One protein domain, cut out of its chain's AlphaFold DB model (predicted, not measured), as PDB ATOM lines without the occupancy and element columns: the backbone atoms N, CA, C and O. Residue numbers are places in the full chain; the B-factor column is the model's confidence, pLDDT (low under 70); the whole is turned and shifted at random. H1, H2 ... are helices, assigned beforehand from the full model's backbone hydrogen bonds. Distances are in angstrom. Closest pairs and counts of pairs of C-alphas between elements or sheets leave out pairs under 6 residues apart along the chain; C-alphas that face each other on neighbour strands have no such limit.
ATOM      1  N   LYS A  15     178.373 225.483 222.567       89.25
ATOM      2  CA  LYS A  15     177.448 225.335 221.428       89.25
ATOM      3  C   LYS A  15     177.956 224.364 220.358       89.25
ATOM      4  O   LYS A  15     177.176 223.604 219.797       89.25
ATOM      5  N   LEU A  16     179.258 224.390 220.070       87.12
ATOM      6  CA  LEU A  16     179.861 223.499 219.079       87.12
ATOM      7  C   LEU A  16     179.943 222.067 219.613       87.12
ATOM      8  O   LEU A  16     179.713 221.116 218.871       87.12
ATOM      9  N   LYS A  17     180.223 221.917 220.912       90.19
ATOM     10  CA  LYS A  17     180.219 220.620 221.591       90.19
ATOM     11  C   LYS A  17     178.834 219.975 221.584       90.19
ATOM     12  O   LYS A  17     178.751 218.763 221.412       90.19
ATOM     13  N   ASP A  18     177.778 220.756 221.781       94.31
ATOM     14  CA  ASP A  18     176.406 220.245 221.725       94.31
ATOM     15  C   ASP A  18     176.040 219.841 220.296       94.31
ATOM     16  O   ASP A  18     175.619 218.711 220.081       94.31
ATOM     17  N   ARG A  19     176.374 220.666 219.293       93.44
ATOM     18  CA  ARG A  19     176.152 220.306 217.885       93.44
ATOM     19  C   ARG A  19     176.888 219.030 217.458       93.44
ATOM     20  O   ARG A  19     176.349 218.228 216.705       93.44
ATOM     21  N   LEU A  20     178.120 218.834 217.929       91.56
ATOM     22  CA  LEU A  20     178.883 217.601 217.694       91.56
ATOM     23  C   LEU A  20     178.262 216.381 218.383       91.56
ATOM     24  O   LEU A  20     178.440 215.267 217.898       91.56
ATOM     25  N   ARG A  21     177.564 216.576 219.506       93.94
ATOM     26  CA  ARG A  21     176.836 215.503 220.191       93.94
ATOM     27  C   ARG A  21     175.589 215.107 219.414       93.94
ATOM     28  O   ARG A  21     175.396 213.922 219.198       93.94
ATOM     29  N   ASP A  22     174.836 216.078 218.905       96.69
ATOM     30  CA  ASP A  22     173.687 215.794 218.038       96.69
ATOM     31  C   ASP A  22     174.126 214.980 216.808       96.69
ATOM     32  O   ASP A  22     173.539 213.955 216.483       96.69
ATOM     33  N   LEU A  23     175.238 215.371 216.171       95.88
ATOM     34  CA  LEU A  23     175.806 214.631 215.037       95.88
ATOM     35  C   LEU A  23     176.279 213.224 215.417       95.88
ATOM     36  O   LEU A  23     176.189 212.307 214.601       95.88
ATOM     37  N   HIS A  24     176.799 213.037 216.631       95.25
ATOM     38  CA  HIS A  24     177.129 211.708 217.141       95.25
ATOM     39  C   HIS A  24     175.873 210.835 217.232       95.25
ATOM     40  O   HIS A  24     175.893 209.709 216.735       95.25
ATOM     41  N   ASP A  25     174.792 211.369 217.798       96.88
ATOM     42  CA  ASP A  25     173.525 210.653 217.956       96.88
ATOM     43  C   ASP A  25     172.880 210.330 216.592       96.88
ATOM     44  O   ASP A  25     172.307 209.257 216.413       96.88
ATOM     45  N   GLU A  26     173.024 211.220 215.605       97.19
ATOM     46  CA  GLU A  26     172.498 211.038 214.244       97.19
ATOM     47  C   GLU A  26     173.304 210.030 213.404       97.19
ATOM     48  O   GLU A  26     172.732 209.274 212.620       97.19
ATOM     49  N   THR A  27     174.636 210.030 213.527       96.25
ATOM     50  CA  THR A  27     175.529 209.287 212.610       96.25
ATOM     51  C   THR A  27     176.166 208.044 213.223       96.25
ATOM     52  O   THR A  27     176.676 207.189 212.500       96.25
ATOM     53  N   GLY A  28     176.192 207.945 214.553       95.62
ATOM     54  CA  GLY A  28     176.906 206.909 215.296       95.62
ATOM     55  C   GLY A  28     178.428 207.093 215.351       95.62
ATOM     56  O   GLY A  28     179.113 206.311 216.014       95.62
ATOM     57  N   TYR A  29     178.997 208.115 214.700       95.69
ATOM     58  CA  TYR A  29     180.434 208.385 214.768       95.69
ATOM     59  C   TYR A  29     180.827 209.002 216.105       95.69
ATOM     60  O   TYR A  29     180.177 209.922 216.594       95.69
ATOM     61  N   SER A  30     181.934 208.549 216.693       93.25
ATOM     62  CA  SER A  30     182.469 209.166 217.911       93.25
ATOM     63  C   SER A  30     182.863 210.626 217.675       93.25
ATOM     64  O   SER A  30     183.286 211.009 216.582       93.25
ATOM     65  N   MET A  31     182.831 211.435 218.735       89.38
ATOM     66  CA  MET A  31     183.270 212.834 218.667       89.38
ATOM     67  C   MET A  31     184.689 213.001 218.100       89.38
ATOM     68  O   MET A  31     184.955 213.966 217.384       89.38
ATOM     69  N   ASN A  32     185.593 212.058 218.384       88.94
ATOM     70  CA  ASN A  32     186.955 212.085 217.848       88.94
ATOM     71  C   ASN A  32     186.976 211.830 216.338       88.94
ATOM     72  O   ASN A  32     187.715 212.503 215.629       88.94
ATOM     73  N   GLN A  33     186.160 210.894 215.841       91.44
ATOM     74  CA  GLN A  33     186.038 210.631 214.404       91.44
ATOM     75  C   GLN A  33     185.451 211.839 213.672       91.44
ATOM     76  O   GLN A  33     186.023 212.270 212.678       91.44
ATOM     77  N   LEU A  34     184.378 212.431 214.204       92.38
ATOM     78  CA  LEU A  34     183.769 213.638 213.635       92.38
ATOM     79  C   LEU A  34     184.760 214.809 213.596       92.38
ATOM     80  O   LEU A  34     184.881 215.489 212.580       92.38
ATOM     81  N   SER A  35     185.517 215.010 214.678       89.06
ATOM     82  CA  SER A  35     186.538 216.063 214.744       89.06
ATOM     83  C   SER A  35     187.674 215.815 213.751       89.06
ATOM     84  O   SER A  35     188.107 216.741 213.071       89.06
ATOM     85  N   LEU A  36     188.137 214.566 213.633       90.12
ATOM     86  CA  LEU A  36     189.170 214.192 212.671       90.12
ATOM     87  C   LEU A  36     188.698 214.431 211.233       90.12
ATOM     88  O   LEU A  36     189.425 215.039 210.458       90.12
ATOM     89  N   MET A  37     187.474 214.019 210.895       91.19
ATOM     90  CA  MET A  37     186.894 214.244 209.569       91.19
ATOM     91  C   MET A  37     186.793 215.733 209.239       91.19
ATOM     92  O   MET A  37     187.187 216.135 208.149       91.19
ATOM     93  N   ALA A  38     186.327 216.555 210.185       88.88
ATOM     94  CA  ALA A  38     186.242 217.999 209.995       88.88
ATOM     95  C   ALA A  38     187.623 218.633 209.752       88.88
ATOM     96  O   ALA A  38     187.764 219.477 208.871       88.88
ATOM     97  N   ILE A  39     188.650 218.204 210.495       88.69
ATOM     98  CA  ILE A  39     190.027 218.679 210.305       88.69
ATOM     99  C   ILE A  39     190.573 218.231 208.946       88.69
ATOM    100  O   ILE A  39     191.138 219.049 208.228       88.69
ATOM    101  N   CYS A  40     190.394 216.961 208.571       90.06
ATOM    102  CA  CYS A  40     190.832 216.455 207.270       90.06
ATOM    103  C   CYS A  40     190.166 217.211 206.119       90.06
ATOM    104  O   CYS A  40     190.849 217.564 205.164       90.06
ATOM    105  N   HIS A  41     188.866 217.491 206.227       88.06
ATOM    106  CA  HIS A  41     188.143 218.263 205.222       88.06
ATOM    107  C   HIS A  41     188.678 219.694 205.128       88.06
ATOM    108  O   HIS A  41     189.004 220.139 204.041       88.06
ATOM    109  N   LEU A  42     188.895 220.365 206.265       85.31
ATOM    110  CA  LEU A  42     189.478 221.709 206.290       85.31
ATOM    111  C   LEU A  42     190.866 221.765 205.631       85.31
ATOM    112  O   LEU A  42     191.176 222.730 204.937       85.31
ATOM    113  N   VAL A  43     191.712 220.756 205.866       86.88
ATOM    114  CA  VAL A  43     193.051 220.681 205.259       86.88
ATOM    115  C   VAL A  43     192.953 220.427 203.758       86.88
ATOM    116  O   VAL A  43     193.589 221.147 202.995       86.88
ATOM    117  N   ALA A  44     192.140 219.457 203.333       86.50
ATOM    118  CA  ALA A  44     191.938 219.157 201.917       86.50
ATOM    119  C   ALA A  44     191.378 220.371 201.159       86.50
ATOM    120  O   ALA A  44     191.908 220.756 200.119       86.50
ATOM    121  N   ASP A  45     190.377 221.037 201.734       83.69
ATOM    122  CA  ASP A  45     189.779 222.230 201.146       83.69
ATOM    123  C   ASP A  45     190.796 223.377 201.047       83.69
ATOM    124  O   ASP A  45     190.769 224.131 200.075       83.69
ATOM    125  N   TYR A  46     191.706 223.517 202.021       81.31
ATOM    126  CA  TYR A  46     192.792 224.503 201.970       81.31
ATOM    127  C   TYR A  46     193.826 224.181 200.886       81.31
ATOM    128  O   TYR A  46     194.294 225.091 200.201       81.31
ATOM    129  N   GLU A  47     194.188 222.911 200.710       83.56
ATOM    130  CA  GLU A  47     195.106 222.481 199.647       83.56
ATOM    131  C   GLU A  47     194.525 222.747 198.252       83.56
ATOM    132  O   GLU A  47     195.262 223.144 197.349       83.56
ATOM    133  N   GLU A  48     193.210 222.584 198.086       85.12
ATOM    134  CA  GLU A  48     192.518 222.798 196.812       85.12
ATOM    135  C   GLU A  48     192.195 224.279 196.541       85.12
ATOM    136  O   GLU A  48     192.413 224.770 195.433       85.12
ATOM    137  N   ASN A  49     191.713 225.019 197.548       78.62
ATOM    138  CA  ASN A  49     191.183 226.385 197.390       78.62
ATOM    139  C   ASN A  49     192.122 227.494 197.905       78.62
ATOM    140  O   ASN A  49     191.790 228.686 197.844       78.62
ATOM    141  N   GLY A  50     193.308 227.126 198.398       71.06
ATOM    142  CA  GLY A  50     194.358 228.040 198.841       71.06
ATOM    143  C   GLY A  50     193.928 229.011 199.949       71.06
ATOM    144  O   GLY A  50     193.098 228.716 200.808       71.06
ATOM    145  N   ALA A  51     194.504 230.219 199.925       67.94
ATOM    146  CA  ALA A  51     194.314 231.258 200.946       67.94
ATOM    147  C   ALA A  51     192.859 231.759 201.103       67.94
ATOM    148  O   ALA A  51     192.542 232.409 202.102       67.94
ATOM    149  N   THR A  52     191.970 231.433 200.163       74.19
ATOM    150  CA  THR A  52     190.580 231.910 200.107       74.19
ATOM    151  C   THR A  52     189.783 231.544 201.363       74.19
ATOM    152  O   THR A  52     189.089 232.391 201.922       74.19
ATOM    153  N   ILE A  53     189.953 230.325 201.891       68.25
ATOM    154  CA  ILE A  53     189.276 229.879 203.126       68.25
ATOM    155  C   ILE A  53     189.712 230.721 204.326       68.25
ATOM    156  O   ILE A  53     188.902 231.077 205.181       68.25
ATOM    157  N   PHE A  54     190.992 231.086 204.391       69.62
ATOM    158  CA  PHE A  54     191.498 231.934 205.465       69.62
ATOM    159  C   PHE A  54     190.946 233.358 205.372       69.62
ATOM    160  O   PHE A  54     190.629 233.959 206.401       69.62
ATOM    161  N   GLU A  55     190.786 233.893 204.162       76.56
ATOM    162  CA  GLU A  55     190.138 235.189 203.947       76.56
ATOM    163  C   GLU A  55     188.660 235.164 204.358       76.56
ATOM    164  O   GLU A  55     188.177 236.110 204.985       76.56
ATOM    165  N   GLU A  56     187.943 234.076 204.077       76.12
ATOM    166  CA  GLU A  56     186.550 233.899 204.496       76.12
ATOM    167  C   GLU A  56     186.410 233.737 206.011       76.12
ATOM    168  O   GLU A  56     185.579 234.405 206.627       76.12
ATOM    169  N   LEU A  57     187.276 232.949 206.652       75.06
ATOM    170  CA  LEU A  57     187.309 232.831 208.112       75.06
ATOM    171  C   LEU A  57     187.620 234.178 208.784       75.06
ATOM    172  O   LEU A  57     187.030 234.514 209.816       75.06
ATOM    173  N   GLN A  58     188.504 234.988 208.192       77.25
ATOM    174  CA  GLN A  58     188.759 236.351 208.665       77.25
ATOM    175  C   GLN A  58     187.550 237.275 208.471       77.25
ATOM    176  O   GLN A  58     187.261 238.076 209.366       77.25
ATOM    177  N   LYS A  59     186.815 237.153 207.357       78.81
ATOM    178  CA  LYS A  59     185.557 237.888 207.133       78.81
ATOM    179  C   LYS A  59     184.500 237.511 208.168       78.81
ATOM    180  O   LYS A  59     183.981 238.406 208.830       78.81
ATOM    181  N   ILE A  60     184.274 236.219 208.405       77.19
ATOM    182  CA  ILE A  60     183.322 235.728 209.416       77.19
ATOM    183  C   ILE A  60     183.696 236.252 210.808       77.19
ATOM    184  O   ILE A  60     182.847 236.787 211.519       77.19
ATOM    185  N   LYS A  61     184.979 236.189 211.190       75.81
ATOM    186  CA  LYS A  61     185.462 236.762 212.460       75.81
ATOM    187  C   LYS A  61     185.151 238.260 212.567       75.81
ATOM    188  O   LYS A  61     184.746 238.733 213.628       75.81
ATOM    189  N   LYS A  62     185.345 239.014 211.482       72.06
ATOM    190  CA  LYS A  62     185.079 240.458 211.435       72.06
ATOM    191  C   LYS A  62     183.584 240.764 211.563       72.06
ATOM    192  O   LYS A  62     183.219 241.672 212.301       72.06
ATOM    193  N   GLU A  63     182.731 239.978 210.915       74.25
ATOM    194  CA  GLU A  63     181.272 240.098 211.007       74.25
ATOM    195  C   GLU A  63     180.741 239.726 212.394       74.25
ATOM    196  O   GLU A  63     179.877 240.417 212.930       74.25
ATOM    197  N   MET A  64     181.283 238.678 213.015       69.00
ATOM    198  CA  MET A  64     180.927 238.301 214.385       69.00
ATOM    199  C   MET A  64     181.317 239.383 215.395       69.00
ATOM    200  O   MET A  64     180.542 239.672 216.303       69.00
ATOM    201  N   ASN A  65     182.476 240.020 215.215       61.78
ATOM    202  CA  ASN A  65     182.908 241.124 216.073       61.78
ATOM    203  C   ASN A  65     182.106 242.413 215.835       61.78
ATOM    204  O   ASN A  65     181.821 243.124 216.790       61.78
ATOM    205  N   GLY A  66     181.710 242.704 214.591       58.06
ATOM    206  CA  GLY A  66     180.898 243.883 214.260       58.06
ATOM    207  C   GLY A  66     179.426 243.781 214.673       58.06
ATOM    208  O   GLY A  66     178.739 244.790 214.732       58.06
ATOM    209  N   ARG A  67     178.927 242.576 214.976       50.19
ATOM    210  CA  ARG A  67     177.570 242.348 215.513       50.19
ATOM    211  C   ARG A  67     177.505 242.382 217.046       50.19
ATOM    212  O   ARG A  67     176.424 242.212 217.602       50.19
ATOM    213  N   LEU A  68     178.647 242.557 217.714       48.44
ATOM    214  CA  LEU A  68     178.782 242.652 219.174       48.44
ATOM    215  C   LEU A  68     179.130 244.075 219.656       48.44
ATOM    216  O   LEU A  68     179.341 244.272 220.852       48.44
TER     217      LEU A  68
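This is residues 15 to 68 of the 69 residues of an uncharacterized protein of Bacillus sp. OV166 (UniProt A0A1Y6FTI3). Three helices make a flat, open three-sided frame: the long helix H2 is its base, H1 packs on the first residues of H2, and H3 makes a corner with H2 at the other end. H1 and H3 stay apart, and the middle of the frame is empty. Residues 55 to 68, most of H3 and the short tail after it, stick out as a free arm. The printed part has 54 residues with three named helices in the order H1, H2, H3 and no named strand; the class is all helix. It is loose, with a radius of gyration of the C-alphas of 14.1 A, and spans 34 by 32 by 13 A.

Start with H1, residues 15 to 27, and go on to H2, residues 31 to 49: residues 20 to 24 of H1 touch residues 31 to 34 of H2. Their closest C-alphas, those of His 24 and Met 31, are 6.4 A apart, and the helices are about perpendicular, at 77 degrees. Further on comes H3, residues 52 to 66, which only just touches H2, with 3 pairs of C-alphas within 8 A, and only at the corner. Look there at Tyr 46 and Ile 53, whose C-alphas are the closest, at 6.5 A. H2 and H3 run opposite ways at a steep tilt of 65 degrees. H1 and H3 are apart. In H1, H2 and H3 every O i to N i+4 pair is within hydrogen-bond range.

Find C-alpha 15 at (177.448, 225.335, 221.428); from there H1 runs 18.4 A to Thr 27. H2 begins at C-alpha 31, at (183.270, 212.834, 218.667), and runs 26.4 A to Asn 49. H3 runs 20.9 A from Thr 52 to C-alpha 66 at (180.898, 243.883, 214.260).

The two C-alphas farthest apart, those of Gly 28 and Gly 66, are 37.2 A from each other. The printed part has no cut, and both links are tight. Mean pLDDT of the printed part is 83.0; look for values under 70 at residue 51, residues 53 to 54 and residues 64 to 68.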